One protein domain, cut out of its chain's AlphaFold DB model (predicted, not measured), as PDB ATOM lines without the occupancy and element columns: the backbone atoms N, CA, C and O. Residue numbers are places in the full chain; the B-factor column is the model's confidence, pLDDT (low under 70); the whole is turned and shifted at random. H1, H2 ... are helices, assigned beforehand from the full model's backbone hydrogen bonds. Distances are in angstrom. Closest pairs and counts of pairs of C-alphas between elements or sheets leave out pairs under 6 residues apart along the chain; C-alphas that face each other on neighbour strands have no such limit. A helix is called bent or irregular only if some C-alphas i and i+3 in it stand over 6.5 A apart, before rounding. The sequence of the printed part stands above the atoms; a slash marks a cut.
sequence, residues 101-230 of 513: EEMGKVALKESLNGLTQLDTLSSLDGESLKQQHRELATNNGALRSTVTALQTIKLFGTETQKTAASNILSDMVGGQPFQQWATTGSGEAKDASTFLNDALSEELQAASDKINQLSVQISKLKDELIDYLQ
ATOM      1  N   GLU A 101     187.783 133.361 162.592       43.28
ATOM      2  CA  GLU A 101     187.317 132.390 161.591       43.28
ATOM      3  C   GLU A 101     186.222 131.484 162.148       43.28
ATOM      4  O   GLU A 101     185.291 131.118 161.434       43.28
ATOM      5  N   GLU A 102     186.273 131.167 163.440       50.03
ATOM      6  CA  GLU A 102     185.193 130.451 164.115       50.03
ATOM      7  C   GLU A 102     183.968 131.357 164.323       50.03
ATOM      8  O   GLU A 102     182.841 130.886 164.217       50.03
ATOM      9  N   MET A 103     184.162 132.665 164.504       46.41
ATOM     10  CA  MET A 103     183.111 133.680 164.590       46.41
ATOM     11  C   MET A 103     182.485 133.971 163.222       46.41
ATOM     12  O   MET A 103     181.267 134.062 163.130       46.41
ATOM     13  N   GLY A 104     183.286 134.019 162.153       53.53
ATOM     14  CA  GLY A 104     182.812 134.057 160.770       53.53
ATOM     15  C   GLY A 104     182.017 132.800 160.419       53.53
ATOM     16  O   GLY A 104     180.922 132.905 159.881       53.53
ATOM     17  N   LYS A 105     182.481 131.609 160.825       64.00
ATOM     18  CA  LYS A 105     181.706 130.361 160.696       64.00
ATOM     19  C   LYS A 105     180.426 130.370 161.531       64.00
ATOM     20  O   LYS A 105     179.418 129.840 161.077       64.00
ATOM     21  N   VAL A 106     180.428 130.978 162.718       57.41
ATOM     22  CA  VAL A 106     179.220 131.159 163.543       57.41
ATOM     23  C   VAL A 106     178.254 132.156 162.899       57.41
ATOM     24  O   VAL A 106     177.067 131.864 162.844       57.41
ATOM     25  N   ALA A 107     178.733 133.271 162.346       54.69
ATOM     26  CA  ALA A 107     177.915 134.261 161.643       54.69
ATOM     27  C   ALA A 107     177.336 133.707 160.333       54.69
ATOM     28  O   ALA A 107     176.166 133.924 160.037       54.69
ATOM     29  N   LEU A 108     178.118 132.922 159.587       71.06
ATOM     30  CA  LEU A 108     177.648 132.166 158.425       71.06
ATOM     31  C   LEU A 108     176.646 131.069 158.814       71.06
ATOM     32  O   LEU A 108     175.720 130.784 158.068       71.06
ATOM     33  N   LYS A 109     176.804 130.449 159.987       73.44
ATOM     34  CA  LYS A 109     175.824 129.490 160.506       73.44
ATOM     35  C   LYS A 109     174.534 130.179 160.955       73.44
ATOM     36  O   LYS A 109     173.461 129.629 160.746       73.44
ATOM     37  N   GLU A 110     174.628 131.371 161.536       64.38
ATOM     38  CA  GLU A 110     173.474 132.178 161.938       64.38
ATOM     39  C   GLU A 110     172.757 132.786 160.724       64.38
ATOM     40  O   GLU A 110     171.531 132.860 160.709       64.38
ATOM     41  N   SER A 111     173.480 133.139 159.654       71.44
ATOM     42  CA  SER A 111     172.862 133.635 158.418       71.44
ATOM     43  C   SER A 111     171.947 132.591 157.769       71.44
ATOM     44  O   SER A 111     170.956 132.974 157.149       71.44
ATOM     45  N   LEU A 112     172.176 131.288 157.996       73.88
ATOM     46  CA  LEU A 112     171.245 130.229 157.587       73.88
ATOM     47  C   LEU A 112     169.847 130.400 158.205       73.88
ATOM     48  O   LEU A 112     168.870 130.074 157.531       73.88
ATOM     49  N   ASN A 113     169.734 130.948 159.424       72.12
ATOM     50  CA  ASN A 113     168.444 131.268 160.054       72.12
ATOM     51  C   ASN A 113     167.736 132.420 159.323       72.12
ATOM     52  O   ASN A 113     166.523 132.393 159.148       72.12
ATOM     53  N   GLY A 114     168.483 133.407 158.819       67.94
ATOM     54  CA  GLY A 114     167.923 134.459 157.960       67.94
ATOM     55  C   GLY A 114     167.402 133.929 156.616       67.94
ATOM     56  O   GLY A 114     166.514 134.536 156.026       67.94
ATOM     57  N   LEU A 115     167.890 132.762 156.175       79.19
ATOM     58  CA  LEU A 115     167.469 132.059 154.957       79.19
ATOM     59  C   LEU A 115     166.394 130.978 155.199       79.19
ATOM     60  O   LEU A 115     166.086 130.198 154.290       79.19
ATOM     61  N   THR A 116     165.817 130.862 156.402       74.31
ATOM     62  CA  THR A 116     164.699 129.923 156.650       74.31
ATOM     63  C   THR A 116     163.359 130.465 156.175       74.31
ATOM     64  O   THR A 116     162.440 129.685 155.972       74.31
ATOM     65  N   GLN A 117     163.238 131.780 155.976       72.88
ATOM     66  CA  GLN A 117     162.009 132.422 155.493       72.88
ATOM     67  C   GLN A 117     161.920 132.488 153.957       72.88
ATOM     68  O   GLN A 117     161.076 133.192 153.406       72.88
ATOM     69  N   LEU A 118     162.788 131.756 153.256       79.81
ATOM     70  CA  LEU A 118     162.845 131.742 151.795       79.81
ATOM     71  C   LEU A 118     161.575 131.153 151.167       79.81
ATOM     72  O   LEU A 118     161.147 131.614 150.111       79.81
ATOM     73  N   ASP A 119     160.937 130.201 151.854       77.50
ATOM     74  CA  ASP A 119     159.667 129.610 151.424       77.50
ATOM     75  C   ASP A 119     158.560 130.672 151.362       77.50
ATOM     76  O   ASP A 119     157.790 130.704 150.401       77.50
ATOM     77  N   THR A 120     158.547 131.606 152.324       81.62
ATOM     78  CA  THR A 120     157.643 132.762 152.326       81.62
ATOM     79  C   THR A 120     157.842 133.592 151.063       81.62
ATOM     80  O   THR A 120     156.862 133.864 150.380       81.62
ATOM     81  N   LEU A 121     159.090 133.915 150.696       82.88
ATOM     82  CA  LEU A 121     159.394 134.692 149.489       82.88
ATOM     83  C   LEU A 121     159.019 133.957 148.200       82.88
ATOM     84  O   LEU A 121     158.441 134.574 147.316       82.88
ATOM     85  N   SER A 122     159.284 132.650 148.128       82.31
ATOM     86  CA  SER A 122     159.008 131.811 146.951       82.31
ATOM     87  C   SER A 122     157.518 131.588 146.656       82.31
ATOM     88  O   SER A 122     157.163 131.078 145.592       82.31
ATOM     89  N   SER A 123     156.653 131.930 147.615       80.31
ATOM     90  CA  SER A 123     155.198 131.759 147.539       80.31
ATOM     91  C   SER A 123     154.433 133.065 147.304       80.31
ATOM     92  O   SER A 123     153.208 133.036 147.195       80.31
ATOM     93  N   LEU A 124     155.131 134.204 147.219       84.25
ATOM     94  CA  LEU A 124     154.510 135.509 146.994       84.25
ATOM     95  C   LEU A 124     154.069 135.647 145.538       84.25
ATOM     96  O   LEU A 124     154.881 135.486 144.627       84.25
ATOM     97  N   ASP A 125     152.811 136.027 145.327       88.62
ATOM     98  CA  ASP A 125     152.329 136.592 144.064       88.62
ATOM     99  C   ASP A 125     152.432 138.130 144.073       88.62
ATOM    100  O   ASP A 125     152.735 138.743 145.103       88.62
ATOM    101  N   GLY A 126     152.224 138.770 142.917       85.06
ATOM    102  CA  GLY A 126     152.402 140.221 142.785       85.06
ATOM    103  C   GLY A 126     151.513 141.052 143.723       85.06
ATOM    104  O   GLY A 126     151.937 142.097 144.219       85.06
ATOM    105  N   GLU A 127     150.302 140.575 144.015       84.94
ATOM    106  CA  GLU A 127     149.345 141.271 144.883       84.94
ATOM    107  C   GLU A 127     149.711 141.109 146.367       84.94
ATOM    108  O   GLU A 127     149.733 142.084 147.123       84.94
ATOM    109  N   SER A 128     150.089 139.898 146.777       84.25
ATOM    110  CA  SER A 128     150.576 139.609 148.129       84.25
ATOM    111  C   SER A 128     151.869 140.364 148.424       84.25
ATOM    112  O   SER A 128     152.032 140.901 149.519       84.25
ATOM    113  N   LEU A 129     152.760 140.476 147.432       86.00
ATOM    114  CA  LEU A 129     153.987 141.261 147.525       86.00
ATOM    115  C   LEU A 129     153.683 142.736 147.824       86.00
ATOM    116  O   LEU A 129     154.260 143.291 148.755       86.00
ATOM    117  N   LYS A 130     152.733 143.354 147.109       87.94
ATOM    118  CA  LYS A 130     152.306 144.742 147.359       87.94
ATOM    119  C   LYS A 130     151.720 144.930 148.757       87.94
ATOM    120  O   LYS A 130     152.070 145.885 149.446       87.94
ATOM    121  N   GLN A 131     150.847 144.022 149.189       85.25
ATOM    122  CA  GLN A 131     150.155 144.139 150.475       85.25
ATOM    123  C   GLN A 131     151.082 143.897 151.674       85.25
ATOM    124  O   GLN A 131     150.940 144.554 152.705       85.25
ATOM    125  N   GLN A 132     152.036 142.974 151.543       83.94
ATOM    126  CA  GLN A 132     152.864 142.502 152.656       83.94
ATOM    127  C   GLN A 132     154.281 143.084 152.654       83.94
ATOM    128  O   GLN A 132     155.007 142.882 153.625       83.94
ATOM    129  N   HIS A 133     154.691 143.846 151.631       87.25
ATOM    130  CA  HIS A 133     156.052 144.392 151.523       87.25
ATOM    131  C   HIS A 133     156.536 145.076 152.803       87.25
ATOM    132  O   HIS A 133     157.642 144.811 153.262       87.25
ATOM    133  N   ARG A 134     155.692 145.904 153.433       80.81
ATOM    134  CA  ARG A 134     156.053 146.597 154.677       80.81
ATOM    135  C   ARG A 134     156.396 145.629 155.812       80.81
ATOM    136  O   ARG A 134     157.337 145.881 156.558       80.81
ATOM    137  N   GLU A 135     155.649 144.542 155.949       80.06
ATOM    138  CA  GLU A 135     155.913 143.503 156.948       80.06
ATOM    139  C   GLU A 135     157.160 142.690 156.580       80.06
ATOM    140  O   GLU A 135     158.015 142.452 157.427       80.06
ATOM    141  N   LEU A 136     157.317 142.347 155.300       82.06
ATOM    142  CA  LEU A 136     158.457 141.586 154.786       82.06
ATOM    143  C   LEU A 136     159.785 142.363 154.862       82.06
ATOM    144  O   LEU A 136     160.842 141.750 155.015       82.06
ATOM    145  N   ALA A 137     159.749 143.693 154.769       79.25
ATOM    146  CA  ALA A 137     160.915 144.578 154.755       79.25
ATOM    147  C   ALA A 137     161.240 145.216 156.126       79.25
ATOM    148  O   ALA A 137     162.203 145.974 156.251       79.25
ATOM    149  N   THR A 138     160.478 144.925 157.187       66.75
ATOM    150  CA  THR A 138     160.730 145.463 158.540       66.75
ATOM    151  C   THR A 138     160.944 144.353 159.565       66.75
ATOM    152  O   THR A 138     160.545 143.211 159.365       66.75
ATOM    153  N   ASN A 139     161.600 144.674 160.687       71.00
ATOM    154  CA  ASN A 139     161.852 143.733 161.787       71.00
ATOM    155  C   ASN A 139     162.498 142.406 161.317       71.00
ATOM    156  O   ASN A 139     163.584 142.430 160.742       71.00
ATOM    157  N   ASN A 140     161.832 141.272 161.558       67.25
ATOM    158  CA  ASN A 140     162.250 139.927 161.143       67.25
ATOM    159  C   ASN A 140     161.524 139.457 159.869       67.25
ATOM    160  O   ASN A 140     161.300 138.258 159.702       67.25
ATOM    161  N   GLY A 141     161.073 140.390 159.029       75.81
ATOM    162  CA  GLY A 141     160.395 140.085 157.777       75.81
ATOM    163  C   GLY A 141     161.312 139.393 156.767       75.81
ATOM    164  O   GLY A 141     162.527 139.615 156.749       75.81
ATOM    165  N   ALA A 142     160.724 138.566 155.904       79.50
ATOM    166  CA  ALA A 142     161.475 137.656 155.042       79.50
ATOM    167  C   ALA A 142     162.437 138.359 154.069       79.50
ATOM    168  O   ALA A 142     163.541 137.857 153.856       79.50
ATOM    169  N   LEU A 143     162.078 139.527 153.514       83.06
ATOM    170  CA  LEU A 143     162.961 140.300 152.625       83.06
ATOM    171  C   LEU A 143     164.155 140.856 153.404       83.06
ATOM    172  O   LEU A 143     165.302 140.694 152.983       83.06
ATOM    173  N   ARG A 144     163.902 141.439 154.581       82.62
ATOM    174  CA  ARG A 144     164.953 141.996 155.437       82.62
ATOM    175  C   ARG A 144     165.901 140.918 155.950       82.62
ATOM    176  O   ARG A 144     167.109 141.045 155.776       82.62
ATOM    177  N   SER A 145     165.371 139.833 156.511       76.94
ATOM    178  CA  SER A 145     166.173 138.712 157.012       76.94
ATOM    179  C   SER A 145     167.017 138.057 155.914       76.94
ATOM    180  O   SER A 145     168.190 137.761 156.146       76.94
ATOM    181  N   THR A 146     166.465 137.902 154.707       81.94
ATOM    182  CA  THR A 146     167.185 137.313 153.568       81.94
ATOM    183  C   THR A 146     168.297 138.234 153.062       81.94
ATOM    184  O   THR A 146     169.422 137.780 152.856       81.94
ATOM    185  N   VAL A 147     168.037 139.537 152.910       83.50
ATOM    186  CA  VAL A 147     169.063 140.506 152.485       83.50
ATOM    187  C   VAL A 147     170.176 140.630 153.525       83.50
ATOM    188  O   VAL A 147     171.349 140.613 153.157       83.50
ATOM    189  N   THR A 148     169.848 140.662 154.818       77.75
ATOM    190  CA  THR A 148     170.850 140.658 155.896       77.75
ATOM    191  C   THR A 148     171.702 139.382 155.881       77.75
ATOM    192  O   THR A 148     172.927 139.445 156.026       77.75
ATOM    193  N   ALA A 149     171.095 138.216 155.643       75.69
ATOM    194  CA  ALA A 149     171.839 136.967 155.496       75.69
ATOM    195  C   ALA A 149     172.787 136.994 154.284       75.69
ATOM    196  O   ALA A 149     173.949 136.603 154.405       75.69
ATOM    197  N   LEU A 150     172.342 137.518 153.139       75.62
ATOM    198  CA  LEU A 150     173.172 137.667 151.940       75.62
ATOM    199  C   LEU A 150     174.319 138.667 152.136       75.62
ATOM    200  O   LEU A 150     175.432 138.407 151.685       75.62
ATOM    201  N   GLN A 151     174.093 139.770 152.852       77.31
ATOM    202  CA  GLN A 151     175.156 140.705 153.241       77.31
ATOM    203  C   GLN A 151     176.200 140.019 154.136       77.31
ATOM    204  O   GLN A 151     177.399 140.173 153.915       77.31
ATOM    205  N   THR A 152     175.758 139.183 155.078       71.69
ATOM    206  CA  THR A 152     176.651 138.378 155.930       71.69
ATOM    207  C   THR A 152     177.486 137.397 155.096       71.69
ATOM    208  O   THR A 152     178.691 137.266 155.309       71.69
ATOM    209  N   ILE A 153     176.884 136.747 154.095       78.44
ATOM    210  CA  ILE A 153     177.594 135.846 153.168       78.44
ATOM    211  C   ILE A 153     178.579 136.621 152.280       78.44
ATOM    212  O   ILE A 153     179.703 136.165 152.081       78.44
ATOM    213  N   LYS A 154     178.214 137.817 151.804       79.88
ATOM    214  CA  LYS A 154     179.103 138.712 151.042       79.88
ATOM    215  C   LYS A 154     180.339 139.138 151.844       79.88
ATOM    216  O   LYS A 154     181.400 139.361 151.265       79.88
ATOM    217  N   LEU A 155     180.223 139.227 153.167       67.38
ATOM    218  CA  LEU A 155     181.323 139.612 154.052       67.38
ATOM    219  C   LEU A 155     182.212 138.421 154.435       67.38
ATOM    220  O   LEU A 155     183.438 138.511 154.340       67.38
ATOM    221  N   PHE A 156     181.610 137.292 154.811       74.88
ATOM    222  CA  PHE A 156     182.329 136.191 155.466       74.88
ATOM    223  C   PHE A 156     182.422 134.895 154.651       74.88
ATOM    224  O   PHE A 156     183.154 133.994 155.050       74.88
ATOM    225  N   GLY A 157     181.710 134.779 153.525       75.00
ATOM    226  CA  GLY A 157     181.699 133.581 152.680       75.00
ATOM    227  C   GLY A 157     182.994 133.355 151.890       75.00
ATOM    228  O   GLY A 157     183.908 134.182 151.880       75.00
ATOM    229  N   THR A 158     183.066 132.231 151.180       84.12
ATOM    230  CA  THR A 158     184.120 131.986 150.177       84.12
ATOM    231  C   THR A 158     183.996 132.956 149.001       84.12
ATOM    232  O   THR A 158     182.924 133.500 148.763       84.12
ATOM    233  N   GLU A 159     185.052 133.147 148.210       81.38
ATOM    234  CA  GLU A 159     185.031 134.087 147.075       81.38
ATOM    235  C   GLU A 159     183.882 133.816 146.083       81.38
ATOM    236  O   GLU A 159     183.219 134.735 145.594       81.38
ATOM    237  N   THR A 160     183.567 132.537 145.858       86.19
ATOM    238  CA  THR A 160     182.428 132.109 145.037       86.19
ATOM    239  C   THR A 160     181.089 132.485 145.681       86.19
ATOM    240  O   THR A 160     180.227 133.048 145.008       86.19
ATOM    241  N   GLN A 161     180.930 132.253 146.989       87.31
ATOM    242  CA  GLN A 161     179.720 132.617 147.740       87.31
ATOM    243  C   GLN A 161     179.540 134.139 147.833       87.31
ATOM    244  O   GLN A 161     178.424 134.636 147.701       87.31
ATOM    245  N   LYS A 162     180.634 134.889 148.006       86.38
ATOM    246  CA  LYS A 162     180.643 136.356 148.032       86.38
ATOM    247  C   LYS A 162     180.188 136.940 146.705       86.38
ATOM    248  O   LYS A 162     179.321 137.813 146.680       86.38
ATOM    249  N   THR A 163     180.727 136.415 145.607       89.81
ATOM    250  CA  THR A 163     180.347 136.814 144.249       89.81
ATOM    251  C   THR A 163     178.874 136.494 143.981       89.81
ATOM    252  O   THR A 163     178.135 137.357 143.513       89.81
ATOM    253  N   ALA A 164     178.414 135.290 144.343       90.06
ATOM    254  CA  ALA A 164     177.014 134.894 144.198       90.06
ATOM    255  C   ALA A 164     176.068 135.796 145.011       90.06
ATOM    256  O   ALA A 164     175.096 136.314 144.463       90.06
ATOM    257  N   ALA A 165     176.381 136.057 146.284       87.00
ATOM    258  CA  ALA A 165     175.602 136.954 147.132       87.00
ATOM    259  C   ALA A 165     175.574 138.391 146.579       87.00
ATOM    260  O   ALA A 165     174.516 139.016 146.541       87.00
ATOM    261  N   SER A 166     176.711 138.909 146.096       90.38
ATOM    262  CA  SER A 166     176.799 140.247 145.495       90.38
ATOM    263  C   SER A 166     175.972 140.376 144.214       90.38
ATOM    264  O   SER A 166     175.308 141.395 144.017       90.38
ATOM    265  N   ASN A 167     175.977 139.346 143.365       92.56
ATOM    266  CA  ASN A 167     175.166 139.311 142.149       92.56
ATOM    267  C   ASN A 167     173.668 139.273 142.477       92.56
ATOM    268  O   ASN A 167     172.912 140.045 141.899       92.56
ATOM    269  N   ILE A 168     173.249 138.452 143.448       93.88
ATOM    270  CA  ILE A 168     171.846 138.371 143.891       93.88
ATOM    271  C   ILE A 168     171.372 139.713 144.465       93.88
ATOM    272  O   ILE A 168     170.300 140.186 144.107       93.88
ATOM    273  N   LEU A 169     172.173 140.352 145.325       88.62
ATOM    274  CA  LEU A 169     171.834 141.641 145.948       88.62
ATOM    275  C   LEU A 169     171.696 142.786 144.929       88.62
ATOM    276  O   LEU A 169     170.951 143.738 145.177       88.62
ATOM    277  N   SER A 170     172.409 142.692 143.805       91.88
ATOM    278  CA  SER A 170     172.456 143.724 142.762       91.88
ATOM    279  C   SER A 170     171.497 143.460 141.596       91.88
ATOM    280  O   SER A 170     171.355 144.322 140.731       91.88
ATOM    281  N   ASP A 171     170.858 142.286 141.544       92.44
ATOM    282  CA  ASP A 171     169.937 141.926 140.464       92.44
ATOM    283  C   ASP A 171     168.676 142.802 140.524       92.44
ATOM    284  O   ASP A 171     168.173 143.130 141.602       92.44
ATOM    285  N   MET A 172     168.175 143.206 139.359       91.06
ATOM    286  CA  MET A 172     167.098 144.188 139.257       91.06
ATOM    287  C   MET A 172     165.728 143.511 139.334       91.06
ATOM    288  O   MET A 172     165.410 142.612 138.554       91.06
ATOM    289  N   VAL A 173     164.889 144.002 140.242       90.00
ATOM    290  CA  VAL A 173     163.507 143.585 140.484       90.00
ATOM    291  C   VAL A 173     162.631 144.834 140.436       90.00
ATOM    292  O   VAL A 173     162.844 145.767 141.206       90.00
ATOM    293  N   GLY A 174     161.681 144.900 139.497       85.00
ATOM    294  CA  GLY A 174     160.841 146.098 139.329       85.00
ATOM    295  C   GLY A 174     161.639 147.381 139.042       85.00
ATOM    296  O   GLY A 174     161.227 148.473 139.413       85.00
ATOM    297  N   GLY A 175     162.825 147.251 138.434       82.94
ATOM    298  CA  GLY A 175     163.736 148.372 138.177       82.94
ATOM    299  C   GLY A 175     164.588 148.810 139.373       82.94
ATOM    300  O   GLY A 175     165.308 149.795 139.244       82.94
ATOM    301  N   GLN A 176     164.537 148.092 140.501       84.19
ATOM    302  CA  GLN A 176     165.339 148.360 141.698       84.19
ATOM    303  C   GLN A 176     166.224 147.162 142.067       84.19
ATOM    304  O   GLN A 176     165.773 146.024 141.930       84.19
ATOM    305  N   PRO A 177     167.453 147.371 142.576       89.62
ATOM    306  CA  PRO A 177     168.284 146.276 143.070       89.62
ATOM    307  C   PRO A 177     167.582 145.508 144.192       89.62
ATOM    308  O   PRO A 177     166.989 146.124 145.077       89.62
ATOM    309  N   PHE A 178     167.702 144.181 144.216       92.00
ATOM    310  CA  PHE A 178     167.049 143.330 145.217       92.00
ATOM    311  C   PHE A 178     167.339 143.753 146.668       92.00
ATOM    312  O   PHE A 178     166.453 143.703 147.515       92.00
ATOM    313  N   GLN A 179     168.538 144.261 146.967       88.38
ATOM    314  CA  GLN A 179     168.867 144.778 148.304       88.38
ATOM    315  C   GLN A 179     167.980 145.949 148.774       88.38
ATOM    316  O   GLN A 179     167.794 146.123 149.976       88.38
ATOM    317  N   GLN A 180     167.407 146.730 147.851       86.00
ATOM    318  CA  GLN A 180     166.511 147.853 148.162       86.00
ATOM    319  C   GLN A 180     165.083 147.396 148.505       86.00
ATOM    320  O   GLN A 180     164.297 148.176 149.027       86.00
ATOM    321  N   TRP A 181     164.748 146.124 148.270       86.44
ATOM    322  CA  TRP A 181     163.462 145.532 148.659       86.44
ATOM    323  C   TRP A 181     163.397 145.150 150.146       86.44
ATOM    324  O   TRP A 181     162.354 144.750 150.651       86.44
ATOM    325  N   ALA A 182     164.508 145.274 150.877       82.31
ATOM    326  CA  ALA A 182     164.569 145.061 152.323       82.31
ATOM    327  C   ALA A 182     164.299 146.332 153.145       82.31
ATOM    328  O   ALA A 182     164.498 146.329 154.363       82.31
ATOM    329  N   THR A 183     163.875 147.423 152.502       74.94
ATOM    330  CA  THR A 183     163.580 148.694 153.162       74.94
ATOM    331  C   THR A 183     162.199 149.204 152.763       74.94
ATOM    332  O   THR A 183     161.709 149.003 151.655       74.94
ATOM    333  N   THR A 184     161.541 149.878 153.700       65.94
ATOM    334  CA  THR A 184     160.320 150.643 153.440       65.94
ATOM    335  C   THR A 184     160.763 152.094 153.380       65.94
ATOM    336  O   THR A 184     160.994 152.688 154.434       65.94
ATOM    337  N   GLY A 185     161.055 152.611 152.188       57.94
ATOM    338  CA  GLY A 185     161.736 153.897 152.071       57.94
ATOM    339  C   GLY A 185     160.944 155.078 152.644       57.94
ATOM    340  O   GLY A 185     159.743 155.002 152.918       57.94
ATOM    341  N   SER A 186     161.666 156.169 152.889       48.25
ATOM    342  CA  SER A 186     161.121 157.493 153.186       48.25
ATOM    343  C   SER A 186     160.910 158.222 151.861       48.25
ATOM    344  O   SER A 186     161.826 158.251 151.044       48.25
ATOM    345  N   GLY A 187     159.706 158.760 151.655       48.16
ATOM    346  CA  GLY A 187     159.187 159.207 150.361       48.16
ATOM    347  C   GLY A 187     160.103 160.081 149.491       48.16
ATOM    348  O   GLY A 187     161.011 160.748 149.969       48.16
ATOM    349  N   GLU A 188     159.758 160.073 148.199       42.12
ATOM    350  CA  GLU A 188     160.347 160.772 147.037       42.12
ATOM    351  C   GLU A 188     161.426 160.017 146.240       42.12
ATOM    352  O   GLU A 188     161.549 160.258 145.037       42.12
ATOM    353  N   ALA A 189     162.111 159.018 146.806       44.84
ATOM    354  CA  ALA A 189     162.917 158.095 146.002       44.84
ATOM    355  C   ALA A 189     162.025 157.041 145.315       44.84
ATOM    356  O   ALA A 189     161.063 156.535 145.900       44.84
ATOM    357  N   LYS A 190     162.346 156.664 144.068       54.47
ATOM    358  CA  LYS A 190     161.764 155.477 143.413       54.47
ATOM    359  C   LYS A 190     162.281 154.210 144.104       54.47
ATOM    360  O   LYS A 190     163.108 153.501 143.552       54.47
ATOM    361  N   ASP A 191     161.857 153.962 145.333       68.69
ATOM    362  CA  ASP A 191     162.168 152.750 146.081       68.69
ATOM    363  C   ASP A 191     161.197 151.610 145.715       68.69
ATOM    364  O   ASP A 191     160.256 151.782 144.929       68.69
ATOM    365  N   ALA A 192     161.423 150.419 146.276       71.25
ATOM    366  CA  ALA A 192     160.542 149.271 146.068       71.25
ATOM    367  C   ALA A 192     159.087 149.562 146.493       71.25
ATOM    368  O   ALA A 192     158.158 149.053 145.875       71.25
ATOM    369  N   SER A 193     158.860 150.430 147.485       71.62
ATOM    370  CA  SER A 193     157.511 150.810 147.930       71.62
ATOM    371  C   SER A 193     156.814 151.734 146.923       71.62
ATOM    372  O   SER A 193     155.622 151.567 146.669       71.62
ATOM    373  N   THR A 194     157.546 152.656 146.295       75.69
ATOM    374  CA  THR A 194     157.060 153.496 145.191       75.69
ATOM    375  C   THR A 194     156.720 152.644 143.966       75.69
ATOM    376  O   THR A 194     155.625 152.777 143.423       75.69
ATOM    377  N   PHE A 195     157.587 151.692 143.587       83.81
ATOM    378  CA  PHE A 195     157.276 150.715 142.532       83.81
ATOM    379  C   PHE A 195     155.988 149.942 142.843       83.81
ATOM    380  O   PHE A 195     155.099 149.870 142.004       83.81
ATOM    381  N   LEU A 196     155.842 149.414 144.061       84.06
ATOM    382  CA  LEU A 196     154.666 148.628 144.440       84.06
ATOM    383  C   LEU A 196     153.362 149.435 144.414       84.06
ATOM    384  O   LEU A 196     152.298 148.874 144.139       84.06
ATOM    385  N   ASN A 197     153.418 150.741 144.678       82.38
ATOM    386  CA  ASN A 197     152.244 151.606 144.626       82.38
ATOM    387  C   ASN A 197     151.784 151.887 143.189       82.38
ATOM    388  O   ASN A 197     150.579 151.795 142.937       82.38
ATOM    389  N   ASP A 198     152.728 152.130 142.276       83.12
ATOM    390  CA  ASP A 198     152.462 152.611 140.912       83.12
ATOM    391  C   ASP A 198     152.410 151.500 139.845       83.12
ATOM    392  O   ASP A 198     151.831 151.702 138.776       83.12
ATOM    393  N   ALA A 199     152.999 150.332 140.119       84.56
ATOM    394  CA  ALA A 199     153.103 149.226 139.170       84.56
ATOM    395  C   ALA A 199     151.740 148.612 138.810       84.56
ATOM    396  O   ALA A 199     150.864 148.406 139.659       84.56
ATOM    397  N   LEU A 200     151.592 148.252 137.535       88.75
ATOM    398  CA  LEU A 200     150.452 147.485 137.035       88.75
ATOM    399  C   LEU A 200     150.537 146.020 137.491       88.75
ATOM    400  O   LEU A 200     151.612 145.514 137.801       88.75
ATOM    401  N   SER A 201     149.413 145.294 137.471       87.00
ATOM    402  CA  SER A 201     149.372 143.884 137.900       87.00
ATOM    403  C   SER A 201     150.386 142.989 137.172       87.00
ATOM    404  O   SER A 201     150.944 142.085 137.785       87.00
ATOM    405  N   GLU A 202     150.672 143.252 135.893       87.00
ATOM    406  CA  GLU A 202     151.687 142.519 135.121       87.00
ATOM    407  C   GLU A 202     153.119 142.806 135.607       87.00
ATOM    408  O   GLU A 202     153.948 141.901 135.666       87.00
ATOM    409  N   GLU A 203     153.407 144.045 136.012       88.00
ATOM    410  CA  GLU A 203     154.714 144.459 136.535       88.00
ATOM    411  C   GLU A 203     154.930 143.945 137.963       88.00
ATOM    412  O   GLU A 203     156.021 143.480 138.297       88.00
ATOM    413  N   LEU A 204     153.877 143.958 138.786       89.62
ATOM    414  CA  LEU A 204     153.874 143.340 140.113       89.62
ATOM    415  C   LEU A 204     154.112 141.832 140.021       89.62
ATOM    416  O   LEU A 204     154.912 141.289 140.785       89.62
ATOM    417  N   GLN A 205     153.465 141.161 139.063       91.12
ATOM    418  CA  GLN A 205     153.684 139.737 138.833       91.12
ATOM    419  C   GLN A 205     155.108 139.464 138.339       91.12
ATOM    420  O   GLN A 205     155.760 138.567 138.857       91.12
ATOM    421  N   ALA A 206     155.643 140.276 137.422       90.06
ATOM    422  CA  ALA A 206     157.024 140.138 136.959       90.06
ATOM    423  C   ALA A 206     158.056 140.351 138.084       90.06
ATOM    424  O   ALA A 206     159.079 139.664 138.132       90.06
ATOM    425  N   ALA A 207     157.797 141.282 139.008       91.00
ATOM    426  CA  ALA A 207     158.634 141.489 140.188       91.00
ATOM    427  C   ALA A 207     158.575 140.288 141.145       91.00
ATOM    428  O   ALA A 207     159.621 139.805 141.577       91.00
ATOM    429  N   SER A 208     157.377 139.766 141.419       90.62
ATOM    430  CA  SER A 208     157.183 138.532 142.194       90.62
ATOM    431  C   SER A 208     157.899 137.340 141.544       90.62
ATOM    432  O   SER A 208     158.694 136.675 142.205       90.62
ATOM    433  N   ASP A 209     157.743 137.128 140.235       91.81
ATOM    434  CA  ASP A 209     158.415 136.056 139.494       91.81
ATOM    435  C   ASP A 209     159.943 136.174 139.589       91.81
ATOM    436  O   ASP A 209     160.650 135.176 139.749       91.81
ATOM    437  N   LYS A 210     160.471 137.400 139.536       93.19
ATOM    438  CA  LYS A 210     161.901 137.660 139.695       93.19
ATOM    439  C   LYS A 210     162.377 137.395 141.129       93.19
ATOM    440  O   LYS A 210     163.429 136.781 141.297       93.19
ATOM    441  N   ILE A 211     161.614 137.774 142.155       91.56
ATOM    442  CA  ILE A 211     161.910 137.431 143.561       91.56
ATOM    443  C   ILE A 211     161.866 135.912 143.770       91.56
ATOM    444  O   ILE A 211     162.734 135.359 144.450       91.56
ATOM    445  N   ASN A 212     160.932 135.214 143.127       89.44
ATOM    446  CA  ASN A 212     160.849 133.755 143.143       89.44
ATOM    447  C   ASN A 212     162.092 133.124 142.491       89.44
ATOM    448  O   ASN A 212     162.694 132.207 143.050       89.44
ATOM    449  N   GLN A 213     162.554 133.659 141.357       91.56
ATOM    450  CA  GLN A 213     163.802 133.225 140.716       91.56
ATOM    451  C   GLN A 213     165.036 133.477 141.592       91.56
ATOM    452  O   GLN A 213     165.914 132.617 141.682       91.56
ATOM    453  N   LEU A 214     165.115 134.637 142.250       93.00
ATOM    454  CA  LEU A 214     166.191 134.937 143.193       93.00
ATOM    455  C   LEU A 214     166.142 133.997 144.396       93.00
ATOM    456  O   LEU A 214     167.183 133.496 144.804       93.00
ATOM    457  N   SER A 215     164.954 133.661 144.892       90.75
ATOM    458  CA  SER A 215     164.773 132.685 145.972       90.75
ATOM    459  C   SER A 215     165.347 131.313 145.601       90.75
ATOM    460  O   SER A 215     166.007 130.687 146.423       90.75
ATOM    461  N   VAL A 216     165.233 130.872 144.343       89.50
ATOM    462  CA  VAL A 216     165.895 129.636 143.877       89.50
ATOM    463  C   VAL A 216     167.426 129.757 143.920       89.50
ATOM    464  O   VAL A 216     168.107 128.839 144.381       89.50
ATOM    465  N   GLN A 217     167.986 130.888 143.481       91.31
ATOM    466  CA  GLN A 217     169.437 131.125 143.534       91.31
ATOM    467  C   GLN A 217     169.955 131.199 144.976       91.31
ATOM    468  O   GLN A 217     171.012 130.651 145.288       91.31
ATOM    469  N   ILE A 218     169.187 131.830 145.864       91.94
ATOM    470  CA  ILE A 218     169.488 131.931 147.290       91.94
ATOM    471  C   ILE A 218     169.397 130.554 147.952       91.94
ATOM    472  O   ILE A 218     170.235 130.241 148.793       91.94
ATOM    473  N   SER A 219     168.450 129.702 147.546       89.00
ATOM    474  CA  SER A 219     168.367 128.320 148.033       89.00
ATOM    475  C   SER A 219     169.602 127.520 147.631       89.00
ATOM    476  O   SER A 219     170.176 126.825 148.460       89.00
ATOM    477  N   LYS A 220     170.073 127.672 146.390       91.12
ATOM    478  CA  LYS A 220     171.316 127.031 145.949       91.12
ATOM    479  C   LYS A 220     172.524 127.519 146.759       91.12
ATOM    480  O   LYS A 220     173.335 126.714 147.200       91.12
ATOM    481  N   LEU A 221     172.622 128.829 146.994       88.81
ATOM    482  CA  LEU A 221     173.682 129.417 147.817       88.81
ATOM    483  C   LEU A 221     173.607 128.944 149.279       88.81
ATOM    484  O   LEU A 221     174.638 128.724 149.910       88.81
ATOM    485  N   LYS A 222     172.395 128.766 149.815       87.69
ATOM    486  CA  LYS A 222     172.144 128.189 151.140       87.69
ATOM    487  C   LYS A 222     172.652 126.750 151.218       87.69
ATOM    488  O   LYS A 222     173.321 126.423 152.193       87.69
ATOM    489  N   ASP A 223     172.387 125.926 150.208       86.44
ATOM    490  CA  ASP A 223     172.868 124.540 150.155       86.44
ATOM    491  C   ASP A 223     174.404 124.487 150.067       86.44
ATOM    492  O   ASP A 223     175.045 123.791 150.852       86.44
ATOM    493  N   GLU A 224     175.015 125.315 149.211       86.94
ATOM    494  CA  GLU A 224     176.478 125.460 149.118       86.94
ATOM    495  C   GLU A 224     177.104 125.940 150.441       86.94
ATOM    496  O   GLU A 224     178.221 125.554 150.798       86.94
ATOM    497  N   LEU A 225     176.395 126.792 151.185       83.94
ATOM    498  CA  LEU A 225     176.824 127.265 152.497       83.94
ATOM    499  C   LEU A 225     176.697 126.173 153.568       83.94
ATOM    500  O   LEU A 225     177.584 126.050 154.410       83.94
ATOM    501  N   ILE A 226     175.637 125.363 153.528       82.25
ATOM    502  CA  ILE A 226     175.463 124.201 154.412       82.25
ATOM    503  C   ILE A 226     176.594 123.192 154.185       82.25
ATOM    504  O   ILE A 226     177.205 122.756 155.161       82.25
ATOM    505  N   ASP A 227     176.919 122.881 152.928       83.31
ATOM    506  CA  ASP A 227     178.009 121.967 152.570       83.31
ATOM    507  C   ASP A 227     179.375 122.497 153.033       83.31
ATOM    508  O   ASP A 227     180.184 121.751 153.586       83.31
ATOM    509  N   TYR A 228     179.617 123.804 152.886       80.19
ATOM    510  CA  TYR A 228     180.835 124.459 153.376       80.19
ATOM    511  C   TYR A 228     180.968 124.428 154.910       80.19
ATOM    512  O   TYR A 228     182.080 124.359 155.442       80.19
ATOM    513  N   LEU A 229     179.847 124.489 155.634       74.25
ATOM    514  CA  LEU A 229     179.814 124.533 157.098       74.25
ATOM    515  C   LEU A 229     179.791 123.146 157.761       74.25
ATOM    516  O   LEU A 229     179.906 123.067 158.990       74.25
ATOM    517  N   GLN A 230     179.672 122.051 157.001       76.00
ATOM    518  CA  GLN A 230     179.806 120.705 157.559       76.00
ATOM    519  C   GLN A 230     181.264 120.422 157.979       76.00
ATOM    520  O   GLN A 230     182.204 120.734 157.245       76.00
TER     521      GLN A 230
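Overview. This is residues 101 to 230 of the 513 residues of a protein of Vibrio tubiashii ATCC 19109 (UniProt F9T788). The domain is an elongated bundle of four helices, H1, H4, H5 and H8, running up and down, each against the one before it in the chain. H8, the longest helix, runs along much of the length; H1 and H5 pack on its later part, with H4 near it, H2 packs on its middle at residues 211 to 219, H3 packs on its first part at residues 201 to 208, and H6 packs on H4, with H7 next to H6 and H3 and the link from H6 to H7 looping outward around Gly 187. The printed part has 130 residues with eight named helices, H1 to H8 in order, and no named strand; the class is all helix. The whole is compact, with a radius of gyration of the C-alphas of 14.5 A, and spans 45 by 25 by 22 A.

Arrangement. H1, residues 101 to 114, touches H4, residues 142 to 156, at a shallow tilt of 18 degrees, opposite ways; their closest C-alphas, of Ser 111 and Ala 149, are 4.5 A apart. H4 is the hub, touching five helices. H4 and H5, residues 159 to 170, form a helical hairpin, closest at the C-alphas of Lys 154 and Lys 162, 4.1 A. H5 touches residues 214 to 225 of H8, residues 201 to 229, at a shallow tilt of 15 degrees, opposite ways; the closest C-alphas, of Ile 168 and Leu 214, are 6.7 A apart. H4 and H8 are near each other, while H1 and H5 are apart. H2, residues 118 to 122, touches H8, with the C-alphas of Ser 122 and Asn 212 closest at 4.7 A. H3, residues 126 to 136, touches H8, with Gly 126 and Gln 205 closest at 4.2 A between C-alphas. H6, residues 178 to 182, touches H4, closest at the C-alphas of Arg 144 and Ala 182, 4.4 A. H7, residues 192 to 198, only just touches H3, with 3 pairs of C-alphas within 8 A, the closest being Lys 130 and Leu 196 at 5.4 A. Every O i to N i+4 pair is within hydrogen-bond range in H2, H4, H5, H7 and H8; the count is 7 of 10 in H1, 5 of 7 in H3 and 0 of 1 in H6, which has 1 of 2 O i to N i+3 pairs within range.

Along the chain. H1 begins at C-alpha 101, (187.317, 132.390, 161.591), and is 19.8 A long. H2 measures 6.2 A and H3 13.5 A; H3 is irregular, with C-alphas 131 and 134 7.6 A apart. H4 measures 20.9 A, H5 16.4 A, H6 7.7 A and H7 10.2 A. H8 measures 40.9 A and ends at C-alpha 229, (179.814, 124.533, 157.098).

Size, cuts and confidence. The C-alphas farthest apart, of Glu 102 and Leu 200, are 47.2 A apart. The printed part has no cut and no long link. The mean pLDDT of the printed part is 79.6; 20 residues are under 70, among them 101 to 107 and 184 to 191.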